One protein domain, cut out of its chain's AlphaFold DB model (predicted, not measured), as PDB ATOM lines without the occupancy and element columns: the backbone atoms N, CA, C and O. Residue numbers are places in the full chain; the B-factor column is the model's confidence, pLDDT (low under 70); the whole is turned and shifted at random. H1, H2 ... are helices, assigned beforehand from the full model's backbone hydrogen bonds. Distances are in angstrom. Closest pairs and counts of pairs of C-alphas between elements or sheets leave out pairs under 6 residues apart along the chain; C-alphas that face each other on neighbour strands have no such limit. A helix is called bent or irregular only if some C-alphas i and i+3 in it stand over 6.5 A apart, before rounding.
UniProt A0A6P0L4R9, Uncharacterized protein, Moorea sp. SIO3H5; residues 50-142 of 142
ATOM      1  N   LYS A  50       9.199 -64.270 -36.082       61.69
ATOM      2  CA  LYS A  50       9.047 -64.674 -37.492       61.69
ATOM      3  C   LYS A  50       7.602 -64.625 -37.994       61.69
ATOM      4  O   LYS A  50       7.366 -64.931 -39.167       61.69
ATOM      5  N   LEU A  51       6.640 -64.255 -37.147       63.09
ATOM      6  CA  LEU A  51       5.236 -64.130 -37.530       63.09
ATOM      7  C   LEU A  51       5.006 -62.800 -38.244       63.09
ATOM      8  O   LEU A  51       5.134 -61.732 -37.660       63.09
ATOM      9  N   LYS A  52       4.625 -62.872 -39.522       57.09
ATOM     10  CA  LYS A  52       4.311 -61.687 -40.339       57.09
ATOM     11  C   LYS A  52       2.841 -61.267 -40.261       57.09
ATOM     12  O   LYS A  52       2.481 -60.227 -40.802       57.09
ATOM     13  N   THR A  53       1.982 -62.101 -39.672       57.09
ATOM     14  CA  THR A  53       0.529 -61.905 -39.594       57.09
ATOM     15  C   THR A  53      -0.025 -62.532 -38.306       57.09
ATOM     16  O   THR A  53       0.631 -63.378 -37.698       57.09
ATOM     17  N   GLY A  54      -1.242 -62.144 -37.908       63.69
ATOM     18  CA  GLY A  54      -1.934 -62.683 -36.729       63.69
ATOM     19  C   GLY A  54      -1.962 -61.727 -35.531       63.69
ATOM     20  O   GLY A  54      -1.445 -60.612 -35.590       63.69
ATOM     21  N   THR A  55      -2.638 -62.139 -34.454       60.53
ATOM     22  CA  THR A  55      -2.584 -61.440 -33.162       60.53
ATOM     23  C   THR A  55      -1.777 -62.255 -32.172       60.53
ATOM     24  O   THR A  55      -2.186 -63.364 -31.837       60.53
ATOM     25  N   ILE A  56      -0.646 -61.713 -31.723       65.75
ATOM     26  CA  ILE A  56       0.154 -62.313 -30.658       65.75
ATOM     27  C   ILE A  56      -0.342 -61.748 -29.322       65.75
ATOM     28  O   ILE A  56      -0.179 -60.560 -29.039       65.75
ATOM     29  N   ASP A  57      -0.981 -62.597 -28.518       63.59
ATOM     30  CA  ASP A  57      -1.341 -62.269 -27.138       63.59
ATOM     31  C   ASP A  57      -0.124 -62.537 -26.246       63.59
ATOM     32  O   ASP A  57       0.140 -63.670 -25.850       63.59
ATOM     33  N   ILE A  58       0.676 -61.494 -26.024       63.09
ATOM     34  CA  ILE A  58       1.883 -61.563 -25.198       63.09
ATOM     35  C   ILE A  58       1.504 -61.119 -23.802       63.09
ATOM     36  O   ILE A  58       1.100 -59.968 -23.593       63.09
ATOM     37  N   ARG A  59       1.656 -62.021 -22.835       59.75
ATOM     38  CA  ARG A  59       1.461 -61.672 -21.435       59.75
ATOM     39  C   ARG A  59       2.656 -60.858 -20.939       59.75
ATOM     40  O   ARG A  59       3.764 -60.968 -21.451       59.75
ATOM     41  N   ALA A  60       2.436 -59.984 -19.960       53.25
ATOM     42  CA  ALA A  60       3.474 -59.070 -19.471       53.25
ATOM     43  C   ALA A  60       4.723 -59.791 -18.917       53.25
ATOM     44  O   ALA A  60       5.821 -59.237 -18.939       53.25
ATOM     45  N   ASP A  61       4.554 -61.020 -18.436       58.06
ATOM     46  CA  ASP A  61       5.596 -61.946 -17.986       58.06
ATOM     47  C   ASP A  61       6.460 -62.510 -19.128       58.06
ATOM     48  O   ASP A  61       7.619 -62.849 -18.891       58.06
ATOM     49  N   ASP A  62       5.970 -62.484 -20.369       64.19
ATOM     50  CA  ASP A  62       6.651 -63.004 -21.563       64.19
ATOM     51  C   ASP A  62       7.474 -61.928 -22.312       64.19
ATOM     52  O   ASP A  62       7.978 -62.145 -23.411       64.19
ATOM     53  N   MET A  63       7.661 -60.735 -21.730       70.94
ATOM     54  CA  MET A  63       8.307 -59.588 -22.402       70.94
ATOM     55  C   MET A  63       9.841 -59.556 -22.319       70.94
ATOM     56  O   MET A  63      10.459 -58.540 -22.660       70.94
ATOM     57  N   ALA A  64      10.481 -60.640 -21.877       75.88
ATOM     58  CA  ALA A  64      11.942 -60.722 -21.803       75.88
ATOM     59  C   ALA A  64      12.591 -60.513 -23.183       75.88
ATOM     60  O   ALA A  64      13.535 -59.726 -23.307       75.88
ATOM     61  N   ASP A  65      12.017 -61.127 -24.217       74.81
ATOM     62  CA  ASP A  65      12.525 -61.055 -25.588       74.81
ATOM     63  C   ASP A  65      12.319 -59.668 -26.198       74.81
ATOM     64  O   ASP A  65      13.238 -59.104 -26.787       74.81
ATOM     65  N   THR A  66      11.152 -59.055 -25.970       81.31
ATOM     66  CA  THR A  66      10.880 -57.677 -26.417       81.31
ATOM     67  C   THR A  66      11.845 -56.685 -25.765       81.31
ATOM     68  O   THR A  66      12.346 -55.766 -26.410       81.31
ATOM     69  N   LYS A  67      12.158 -56.880 -24.478       84.19
ATOM     70  CA  LYS A  67      13.136 -56.049 -23.770       84.19
ATOM     71  C   LYS A  67      14.548 -56.229 -24.320       84.19
ATOM     72  O   LYS A  67      15.291 -55.253 -24.368       84.19
ATOM     73  N   ALA A  68      14.933 -57.449 -24.689       84.88
ATOM     74  CA  ALA A  68      16.233 -57.715 -25.294       84.88
ATOM     75  C   ALA A  68      16.356 -57.048 -26.673       84.88
ATOM     76  O   ALA A  68      17.347 -56.361 -26.915       84.88
ATOM     77  N   GLU A  69      15.330 -57.172 -27.515       85.56
ATOM     78  CA  GLU A  69      15.269 -56.575 -28.856       85.56
ATOM     79  C   GLU A  69      15.348 -55.039 -28.803       85.56
ATOM     80  O   GLU A  69      16.223 -54.444 -29.429       85.56
ATOM     81  N   ILE A  70      14.528 -54.387 -27.966       88.81
ATOM     82  CA  ILE A  70      14.579 -52.923 -27.799       88.81
ATOM     83  C   ILE A  70      15.921 -52.469 -27.218       88.81
ATOM     84  O   ILE A  70      16.483 -51.475 -27.672       88.81
ATOM     85  N   LYS A  71      16.478 -53.185 -26.234       89.00
ATOM     86  CA  LYS A  71      17.807 -52.846 -25.703       89.00
ATOM     87  C   LYS A  71      18.885 -52.925 -26.772       89.00
ATOM     88  O   LYS A  71      19.752 -52.058 -26.799       89.00
ATOM     89  N   GLN A  72      18.847 -53.950 -27.617       89.31
ATOM     90  CA  GLN A  72      19.798 -54.088 -28.709       89.31
ATOM     91  C   GLN A  72      19.674 -52.914 -29.685       89.31
ATOM     92  O   GLN A  72      20.680 -52.264 -29.955       89.31
ATOM     93  N   LEU A  73      18.452 -52.577 -30.112       90.00
ATOM     94  CA  LEU A  73      18.199 -51.418 -30.971       90.00
ATOM     95  C   LEU A  73      18.769 -50.128 -30.358       90.00
ATOM     96  O   LEU A  73      19.481 -49.378 -31.018       90.00
ATOM     97  N   LEU A  74      18.509 -49.876 -29.073       90.06
ATOM     98  CA  LEU A  74      18.998 -48.671 -28.393       90.06
ATOM     99  C   LEU A  74      20.525 -48.655 -28.225       90.06
ATOM    100  O   LEU A  74      21.123 -47.581 -28.309       90.06
ATOM    101  N   ASN A  75      21.163 -49.814 -28.039       90.50
ATOM    102  CA  ASN A  75      22.624 -49.926 -28.011       90.50
ATOM    103  C   ASN A  75      23.234 -49.610 -29.386       90.50
ATOM    104  O   ASN A  75      24.175 -48.826 -29.468       90.50
ATOM    105  N   GLU A  76      22.678 -50.167 -30.464       88.31
ATOM    106  CA  GLU A  76      23.131 -49.903 -31.838       88.31
ATOM    107  C   GLU A  76      22.984 -48.421 -32.197       88.31
ATOM    108  O   GLU A  76      23.873 -47.818 -32.805       88.31
ATOM    109  N   LEU A  77      21.887 -47.800 -31.753       87.62
ATOM    110  CA  LEU A  77      21.720 -46.359 -31.863       87.62
ATOM    111  C   LEU A  77      22.789 -45.626 -31.052       87.62
ATOM    112  O   LEU A  77      23.387 -44.704 -31.588       87.62
ATOM    113  N   ALA A  78      23.082 -46.023 -29.815       86.38
ATOM    114  CA  ALA A  78      24.076 -45.353 -28.971       86.38
ATOM    115  C   ALA A  78      25.510 -45.404 -29.527       86.38
ATOM    116  O   ALA A  78      26.279 -44.464 -29.329       86.38
ATOM    117  N   GLU A  79      25.871 -46.484 -30.222       86.19
ATOM    118  CA  GLU A  79      27.187 -46.642 -30.850       86.19
ATOM    119  C   GLU A  79      27.343 -45.807 -32.131       86.19
ATOM    120  O   GLU A  79      28.463 -45.551 -32.581       86.19
ATOM    121  N   ASN A  80      26.238 -45.342 -32.720       80.94
ATOM    122  CA  ASN A  80      26.258 -44.595 -33.966       80.94
ATOM    123  C   ASN A  80      26.345 -43.073 -33.721       80.94
ATOM    124  O   ASN A  80      25.371 -42.457 -33.299       80.94
ATOM    125  N   PRO A  81      27.440 -42.383 -34.088       66.62
ATOM    126  CA  PRO A  81      27.572 -40.939 -33.865       66.62
ATOM    127  C   PRO A  81      26.523 -40.087 -34.607       66.62
ATOM    128  O   PRO A  81      26.340 -38.910 -34.290       66.62
ATOM    129  N   ARG A  82      25.808 -40.656 -35.588       69.38
ATOM    130  CA  ARG A  82      24.752 -39.982 -36.359       69.38
ATOM    131  C   ARG A  82      23.439 -39.822 -35.575       69.38
ATOM    132  O   ARG A  82      22.661 -38.924 -35.892       69.38
ATOM    133  N   THR A  83      23.214 -40.641 -34.548       68.69
ATOM    134  CA  THR A  83      22.019 -40.640 -33.678       68.69
ATOM    135  C   THR A  83      22.217 -39.799 -32.410       68.69
ATOM    136  O   THR A  83      21.306 -39.700 -31.596       68.69
ATOM    137  N   ALA A  84      23.376 -39.139 -32.255       66.38
ATOM    138  CA  ALA A  84      23.700 -38.291 -31.102       66.38
ATOM    139  C   ALA A  84      22.678 -37.160 -30.859       66.38
ATOM    140  O   ALA A  84      22.652 -36.551 -29.792       66.38
ATOM    141  N   LYS A  85      21.836 -36.864 -31.857       81.69
ATOM    142  CA  LYS A  85      20.648 -36.027 -31.701       81.69
ATOM    143  C   LYS A  85      19.437 -36.902 -31.389       81.69
ATOM    144  O   LYS A  85      19.023 -37.696 -32.231       81.69
ATOM    145  N   GLU A  86      18.808 -36.645 -30.247       82.50
ATOM    146  CA  GLU A  86      17.585 -37.314 -29.782       82.50
ATOM    147  C   GLU A  86      16.500 -37.412 -30.866       82.50
ATOM    148  O   GLU A  86      15.957 -38.485 -31.100       82.50
ATOM    149  N   SER A  87      16.255 -36.335 -31.619       85.25
ATOM    150  CA  SER A  87      15.250 -36.335 -32.691       85.25
ATOM    151  C   SER A  87      15.523 -37.370 -33.790       85.25
ATOM    152  O   SER A  87      14.585 -37.904 -34.364       85.25
ATOM    153  N   VAL A  88      16.796 -37.653 -34.091       87.50
ATOM    154  CA  VAL A  88      17.187 -38.651 -35.100       87.50
ATOM    155  C   VAL A  88      16.971 -40.059 -34.555       87.50
ATOM    156  O   VAL A  88      16.448 -40.909 -35.268       87.50
ATOM    157  N   ALA A  89      17.321 -40.294 -33.287       88.00
ATOM    158  CA  ALA A  89      17.074 -41.573 -32.630       88.00
ATOM    159  C   ALA A  89      15.570 -41.886 -32.554       88.00
ATOM    160  O   ALA A  89      15.169 -42.997 -32.885       88.00
ATOM    161  N   VAL A  90      14.735 -40.896 -32.211       91.06
ATOM    162  CA  VAL A  90      13.269 -41.039 -32.209       91.06
ATOM    163  C   VAL A  90      12.755 -41.444 -33.588       91.06
ATOM    164  O   VAL A  90      11.996 -42.402 -33.678       91.06
ATOM    165  N   THR A  91      13.184 -40.770 -34.660       91.38
ATOM    166  CA  THR A  91      12.760 -41.128 -36.023       91.38
ATOM    167  C   THR A  91      13.136 -42.562 -36.384       91.38
ATOM    168  O   THR A  91      12.268 -43.300 -36.833       91.38
ATOM    169  N   ILE A  92      14.379 -42.985 -36.125       90.88
ATOM    170  CA  ILE A  92      14.832 -44.343 -36.470       90.88
ATOM    171  C   ILE A  92      14.057 -45.403 -35.683       90.88
ATOM    172  O   ILE A  92      13.657 -46.415 -36.244       90.88
ATOM    173  N   VAL A  93      13.800 -45.169 -34.392       91.56
ATOM    174  CA  VAL A  93      12.990 -46.092 -33.584       91.56
ATOM    175  C   VAL A  93      11.565 -46.197 -34.133       91.56
ATOM    176  O   VAL A  93      11.032 -47.298 -34.203       91.56
ATOM    177  N   MET A  94      10.938 -45.084 -34.526       92.81
ATOM    178  CA  MET A  94       9.590 -45.120 -35.107       92.81
ATOM    179  C   MET A  94       9.563 -45.848 -36.458       92.81
ATOM    180  O   MET A  94       8.631 -46.606 -36.709       92.81
ATOM    181  N   GLU A  95      10.580 -45.654 -37.303       92.06
ATOM    182  CA  GLU A  95      10.737 -46.390 -38.565       92.06
ATOM    183  C   GLU A  95      10.889 -47.897 -38.314       92.06
ATOM    184  O   GLU A  95      10.166 -48.685 -38.914       92.06
ATOM    185  N   GLU A  96      11.727 -48.301 -37.357       90.62
ATOM    186  CA  GLU A  96      11.903 -49.715 -37.000       90.62
ATOM    187  C   GLU A  96      10.599 -50.338 -36.477       90.62
ATOM    188  O   GLU A  96      10.228 -51.444 -36.866       90.62
ATOM    189  N   ILE A  97       9.852 -49.620 -35.631       91.62
ATOM    190  CA  ILE A  97       8.541 -50.078 -35.147       91.62
ATOM    191  C   ILE A  97       7.558 -50.227 -36.314       91.62
ATOM    192  O   ILE A  97       6.784 -51.180 -36.345       91.62
ATOM    193  N   ASN A  98       7.569 -49.301 -37.271       90.38
ATOM    194  CA  ASN A  98       6.692 -49.358 -38.436       90.38
ATOM    195  C   ASN A  98       7.026 -50.539 -39.363       90.38
ATOM    196  O   ASN A  98       6.126 -51.235 -39.839       90.38
ATOM    197  N   ASP A  99       8.316 -50.774 -39.594       89.75
ATOM    198  CA  ASP A  99       8.816 -51.770 -40.544       89.75
ATOM    199  C   ASP A  99       8.848 -53.191 -39.953       89.75
ATOM    200  O   ASP A  99       8.908 -54.175 -40.700       89.75
ATOM    201  N   ASN A 100       8.728 -53.315 -38.625       86.62
ATOM    202  CA  ASN A 100       8.642 -54.572 -37.888       86.62
ATOM    203  C   ASN A 100       7.257 -54.745 -37.214       86.62
ATOM    204  O   ASN A 100       7.063 -54.392 -36.042       86.62
ATOM    205  N   PRO A 101       6.270 -55.351 -37.915       82.94
ATOM    206  CA  PRO A 101       4.913 -55.551 -37.398       82.94
ATOM    207  C   PRO A 101       4.853 -56.340 -36.088       82.94
ATOM    208  O   PRO A 101       3.984 -56.090 -35.249       82.94
ATOM    209  N   THR A 102       5.770 -57.291 -35.897       82.25
ATOM    210  CA  THR A 102       5.846 -58.089 -34.674       82.25
ATOM    211  C   THR A 102       6.263 -57.221 -33.492       82.25
ATOM    212  O   THR A 102       5.617 -57.259 -32.443       82.25
ATOM    213  N   LEU A 103       7.303 -56.400 -33.665       86.56
ATOM    214  CA  LEU A 103       7.761 -55.470 -32.638       86.56
ATOM    215  C   LEU A 103       6.659 -54.476 -32.263       86.56
ATOM    216  O   LEU A 103       6.369 -54.281 -31.081       86.56
ATOM    217  N   LYS A 104       5.970 -53.909 -33.255       88.12
ATOM    218  CA  LYS A 104       4.817 -53.030 -33.027       88.12
ATOM    219  C   LYS A 104       3.723 -53.695 -32.197       88.12
ATOM    220  O   LYS A 104       3.198 -53.092 -31.257       88.12
ATOM    221  N   GLN A 105       3.392 -54.947 -32.501       84.69
ATOM    222  CA  GLN A 105       2.378 -55.690 -31.758       84.69
ATOM    223  C   GLN A 105       2.818 -55.978 -30.317       84.69
ATOM    224  O   GLN A 105       2.041 -55.749 -29.390       84.69
ATOM    225  N   ARG A 106       4.079 -56.376 -30.113       84.50
ATOM    226  CA  ARG A 106       4.697 -56.559 -28.789       84.50
ATOM    227  C   ARG A 106       4.627 -55.292 -27.939       84.50
ATOM    228  O   ARG A 106       4.172 -55.338 -26.797       84.50
ATOM    229  N   LEU A 107       5.005 -54.150 -28.512       89.06
ATOM    230  CA  LEU A 107       4.937 -52.850 -27.843       89.06
ATOM    231  C   LEU A 107       3.494 -52.434 -27.531       89.06
ATOM    232  O   LEU A 107       3.222 -51.899 -26.457       89.06
ATOM    233  N   THR A 108       2.553 -52.738 -28.426       88.44
ATOM    234  CA  THR A 108       1.121 -52.512 -28.186       88.44
ATOM    235  C   THR A 108       0.610 -53.357 -27.016       88.44
ATOM    236  O   THR A 108      -0.137 -52.857 -26.174       88.44
ATOM    237  N   CYS A 109       1.023 -54.623 -26.914       83.81
ATOM    238  CA  CYS A 109       0.692 -55.481 -25.774       83.81
ATOM    239  C   CYS A 109       1.329 -54.962 -24.477       83.81
ATOM    240  O   CYS A 109       0.646 -54.884 -23.456       83.81
ATOM    241  N   ALA A 110       2.589 -54.510 -24.522       82.88
ATOM    242  CA  ALA A 110       3.278 -53.895 -23.383       82.88
ATOM    243  C   ALA A 110       2.544 -52.653 -22.871       82.88
ATOM    244  O   ALA A 110       2.315 -52.511 -21.667       82.88
ATOM    245  N   LEU A 111       2.103 -51.792 -23.789       88.44
ATOM    246  CA  LEU A 111       1.303 -50.618 -23.471       88.44
ATOM    247  C   LEU A 111      -0.056 -50.996 -22.863       88.44
ATOM    248  O   LEU A 111      -0.480 -50.379 -21.890       88.44
ATOM    249  N   LYS A 112      -0.741 -52.018 -23.386       85.06
ATOM    250  CA  LYS A 112      -2.037 -52.467 -22.845       85.06
ATOM    251  C   LYS A 112      -1.916 -53.093 -21.455       85.06
ATOM    252  O   LYS A 112      -2.784 -52.866 -20.618       85.06
ATOM    253  N   ALA A 113      -0.864 -53.872 -21.211       81.81
ATOM    254  CA  ALA A 113      -0.684 -54.600 -19.958       81.81
ATOM    255  C   ALA A 113      -0.064 -53.742 -18.843       81.81
ATOM    256  O   ALA A 113      -0.469 -53.850 -17.687       81.81
ATOM    257  N   GLY A 114       0.914 -52.894 -19.181       80.44
ATOM    258  CA  GLY A 114       1.697 -52.107 -18.222       80.44
ATOM    259  C   GLY A 114       1.569 -50.589 -18.373       80.44
ATOM    260  O   GLY A 114       2.200 -49.846 -17.617       80.44
ATOM    261  N   GLY A 115       0.791 -50.099 -19.341       87.31
ATOM    262  CA  GLY A 115       0.668 -48.670 -19.616       87.31
ATOM    263  C   GLY A 115       2.002 -48.028 -20.008       87.31
ATOM    264  O   GLY A 115       2.888 -48.653 -20.592       87.31
ATOM    265  N   ILE A 116       2.155 -46.757 -19.637       89.38
ATOM    266  CA  ILE A 116       3.392 -45.992 -19.852       89.38
ATOM    267  C   ILE A 116       4.572 -46.610 -19.083       89.38
ATOM    268  O   ILE A 116       5.692 -46.608 -19.586       89.38
ATOM    269  N   GLU A 117       4.339 -47.174 -17.896       86.88
ATOM    270  CA  GLU A 117       5.403 -47.793 -17.092       86.88
ATOM    271  C   GLU A 117       5.972 -49.054 -17.761       86.88
ATOM    272  O   GLU A 117       7.183 -49.279 -17.724       86.88
ATOM    273  N   GLY A 118       5.126 -49.821 -18.460       82.81
ATOM    274  CA  GLY A 118       5.562 -50.936 -19.303       82.81
ATOM    275  C   GLY A 118       6.513 -50.483 -20.414       82.81
ATOM    276  O   GLY A 118       7.585 -51.061 -20.582       82.81
ATOM    277  N   LEU A 119       6.179 -49.394 -21.115       88.62
ATOM    278  CA  LEU A 119       7.049 -48.827 -22.151       88.62
ATOM    279  C   LEU A 119       8.344 -48.240 -21.573       88.62
ATOM    280  O   LEU A 119       9.416 -48.475 -22.127       88.62
ATOM    281  N   LYS A 120       8.292 -47.536 -20.434       88.31
ATOM    282  CA  LYS A 120       9.498 -47.006 -19.765       88.31
ATOM    283  C   LYS A 120      10.506 -48.101 -19.454       88.31
ATOM    284  O   LYS A 120      11.700 -47.899 -19.644       88.31
ATOM    285  N   ALA A 121      10.047 -49.271 -19.016       85.50
ATOM    286  CA  ALA A 121      10.937 -50.392 -18.726       85.50
ATOM    287  C   ALA A 121      11.684 -50.927 -19.966       85.50
ATOM    288  O   ALA A 121      12.754 -51.527 -19.811       85.50
ATOM    289  N   LEU A 122      11.133 -50.713 -21.167       87.31
ATOM    290  CA  LEU A 122      11.722 -51.108 -22.448       87.31
ATOM    291  C   LEU A 122      12.674 -50.033 -22.987       87.31
ATOM    292  O   LEU A 122      13.790 -50.358 -23.375       87.31
ATOM    293  N   PHE A 123      12.270 -48.760 -22.937       90.06
ATOM    294  CA  PHE A 123      13.030 -47.633 -23.496       90.06
ATOM    295  C   PHE A 123      14.023 -46.975 -22.524       90.06
ATOM    296  O   PHE A 123      14.625 -45.952 -22.843       90.06
ATOM    297  N   ASN A 124      14.223 -47.544 -21.334       88.25
ATOM    298  CA  ASN A 124      15.203 -47.042 -20.376       88.25
ATOM    299  C   ASN A 124      16.640 -47.348 -20.840       88.25
ATOM    300  O   ASN A 124      17.139 -48.461 -20.634       88.25
ATOM    301  N   HIS A 125      17.307 -46.356 -21.435       87.19
ATOM    302  CA  HIS A 125      18.686 -46.451 -21.912       87.19
ATOM    303  C   HIS A 125      19.530 -45.242 -21.449       87.19
ATOM    304  O   HIS A 125      19.056 -44.110 -21.508       87.19
ATOM    305  N   PRO A 126      20.786 -45.435 -20.989       83.75
ATOM    306  CA  PRO A 126      21.585 -44.363 -20.379       83.75
ATOM    307  C   PRO A 126      22.069 -43.281 -21.357       83.75
ATOM    308  O   PRO A 126      22.388 -42.179 -20.924       83.75
ATOM    309  N   VAL A 127      22.166 -43.597 -22.653       83.75
ATOM    310  CA  VAL A 127      22.736 -42.698 -23.682       83.75
ATOM    311  C   VAL A 127      21.682 -42.197 -24.669       83.75
ATOM    312  O   VAL A 127      21.824 -41.117 -25.233       83.75
ATOM    313  N   VAL A 128      20.613 -42.969 -24.873       84.81
ATOM    314  CA  VAL A 128      19.582 -42.691 -25.880       84.81
ATOM    315  C   VAL A 128      18.288 -42.445 -25.128       84.81
ATOM    316  O   VAL A 128      17.777 -43.345 -24.470       84.81
ATOM    317  N   SER A 129      17.787 -41.219 -25.209       86.88
ATOM    318  CA  SER A 129      16.496 -40.832 -24.647       86.88
ATOM    319  C   SER A 129      15.443 -40.928 -25.741       86.88
ATOM    320  O   SER A 129      15.616 -40.340 -26.803       86.88
ATOM    321  N   ILE A 130      14.369 -41.679 -25.495       88.62
ATOM    322  CA  ILE A 130      13.193 -41.736 -26.367       88.62
ATOM    323  C   ILE A 130      11.975 -41.409 -25.496       88.62
ATOM    324  O   ILE A 130      11.694 -42.164 -24.559       88.62
ATOM    325  N   PRO A 131      11.237 -40.317 -25.770       91.44
ATOM    326  CA  PRO A 131      10.023 -40.005 -25.030       91.44
ATOM    327  C   PRO A 131       8.985 -41.116 -25.210       91.44
ATOM    328  O   PRO A 131       8.507 -41.382 -26.316       91.44
ATOM    329  N   VAL A 132       8.616 -41.777 -24.114       91.62
ATOM    330  CA  VAL A 132       7.658 -42.895 -24.136       91.62
ATOM    331  C   VAL A 132       6.263 -42.451 -24.567       91.62
ATOM    332  O   VAL A 132       5.520 -43.235 -25.151       91.62
ATOM    333  N   GLU A 133       5.917 -41.183 -24.351       92.69
ATOM    334  CA  GLU A 133       4.685 -40.560 -24.830       92.69
ATOM    335  C   GLU A 133       4.648 -40.476 -26.361       92.69
ATOM    336  O   GLU A 133       3.580 -40.635 -26.950       92.69
ATOM    337  N   THR A 134       5.799 -40.284 -27.016       92.44
ATOM    338  CA  THR A 134       5.902 -40.314 -28.481       92.44
ATOM    339  C   THR A 134       5.671 -41.726 -29.006       92.44
ATOM    340  O   THR A 134       4.875 -41.901 -29.923       92.44
ATOM    341  N   VAL A 135       6.291 -42.735 -28.380       92.88
ATOM    342  CA  VAL A 135       6.061 -44.148 -28.724       92.88
ATOM    343  C   VAL A 135       4.585 -44.508 -28.532       92.88
ATOM    344  O   VAL A 135       3.968 -45.083 -29.421       92.88
ATOM    345  N   LYS A 136       3.987 -44.121 -27.398       93.75
ATOM    346  CA  LYS A 136       2.562 -44.343 -27.119       93.75
ATOM    347  C   LYS A 136       1.676 -43.708 -28.187       93.75
ATOM    348  O   LYS A 136       0.806 -44.383 -28.723       93.75
ATOM    349  N   GLY A 137       1.898 -42.428 -28.486       92.94
ATOM    350  CA  GLY A 137       1.120 -41.700 -29.484       92.94
ATOM    351  C   GLY A 137       1.218 -42.334 -30.869       92.94
ATOM    352  O   GLY A 137       0.210 -42.412 -31.560       92.94
ATOM    353  N   PHE A 138       2.393 -42.844 -31.243       93.19
ATOM    354  CA  PHE A 138       2.582 -43.582 -32.490       93.19
ATOM    355  C   PHE A 138       1.772 -44.887 -32.519       93.19
ATOM    356  O   PHE A 138       1.043 -45.129 -33.473       93.19
ATOM    357  N   LEU A 139       1.827 -45.686 -31.448       91.56
ATOM    358  CA  LEU A 139       1.086 -46.953 -31.347       91.56
ATOM    359  C   LEU A 139      -0.441 -46.777 -31.289       91.56
ATOM    360  O   LEU A 139      -1.164 -47.706 -31.633       91.56
ATOM    361  N   GLU A 140      -0.934 -45.633 -30.805       89.12
ATOM    362  CA  GLU A 140      -2.371 -45.320 -30.701       89.12
ATOM    363  C   GLU A 140      -2.945 -44.596 -31.930       89.12
ATOM    364  O   GLU A 140      -4.166 -44.513 -32.065       89.12
ATOM    365  N   ALA A 141      -2.093 -44.024 -32.785       84.31
ATOM    366  CA  ALA A 141      -2.513 -43.252 -33.956       84.31
ATOM    367  C   ALA A 141      -2.863 -44.118 -35.181       84.31
ATOM    368  O   ALA A 141      -3.407 -43.589 -36.154       84.31
ATOM    369  N   GLU A 142      -2.569 -45.418 -35.130       60.25
ATOM    370  CA  GLU A 142      -2.884 -46.419 -36.160       60.25
ATOM    371  C   GLU A 142      -3.965 -47.402 -35.701       60.25
ATOM    372  O   GLU A 142      -4.794 -47.784 -36.561       60.25
TER     373      GLU A 142
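What this domain is: This is residues 50 to 142 of the 142 residues of an uncharacterized protein of Moorea sp. SIO3H5 (UniProt A0A6P0L4R9). Two helices, H1 and H2, make a V whose narrow end is at their link, and one arm of a bent third helix, H3a, lies across the wider end. The other arm, H3b, folds back beside H1, and the short H4 crosses both arms of H3. The printed part begins with a stretch with no named element, residues 50 to 63, which lies away from the middle, its C-alphas 12 to 19 A from the mean of all C-alphas. The 93 printed residues hold four named helices, H1, H2, H3 and H4 in that order, and no named strand; the class is all helix, the packing mostly crossed. The whole is compact, with a radius of gyration of the C-alphas of 12.6 A and spans of 36 by 25 by 24 A.

How they stand to each other: H1, residues 64 to 79, and H2, residues 86 to 99, are close but not clearly touching, opposite ways at a steep tilt of 43 degrees; their closest C-alphas, of Leu 77 and Ala 89, are 6.7 A apart. H3, residues 101 to 123, was assigned as one helix by its hydrogen bonds but is bent, with C-alphas 113 and 116 lying 9.5 A apart; its arms are H3a, residues 101 to 113, and H3b, residues 116 to 123. H3, taken whole, is the hub, touching three other helices. H2 and H3a touch only at the corner, and only just, with 3 pairs of C-alphas within 8 A; the closest are Ile 97 and Lys 104, 5.2 A apart. H1, with residue 66 alone, only just touches H3a, with 3 pairs within 8 A; the closest C-alphas, of Thr 66 and Arg 106, are 6.7 A apart. H3b touches H3a at a steep tilt of 41 degrees, opposite ways, the closest C-alphas being Ala 110 and Gly 118 at 5.5 A. H3b touches H1, the closest C-alphas being Lys 67 and Leu 122 at 5.3 A. H4, residues 132 to 140, touches H3a, closest at C-alphas Thr 108 and Leu 139, 6.4 A, and H3b, closest at Lys 120 and Val 132, 6.3 A. H1 and H4 are apart, as are H2 and H3b. Every O i to N i+4 pair is within hydrogen-bond range in H1, H2, H3a and H4, and 3 of 4 are in H3b.

Where its parts are: H1 begins at C-alpha 64, (11.942, -60.722, -21.803), and is 22.6 A long; H2 is 20.0 A. H3a measures 18.3 A, H3b 10.4 A and H4 12.2 A, ending at C-alpha 140, (-2.371, -45.320, -30.701).

The domain as a whole: The C-alphas farthest apart are those of Gly 54 and Pro 81, 36.8 A. The printed part has no cut; the link from H2 to H3 is tight, those from H1 to H2 and H3 to H4 are short. The mean pLDDT of the printed part is 82.3; residues 50 to 62, 81 to 84 and 142 are under 70.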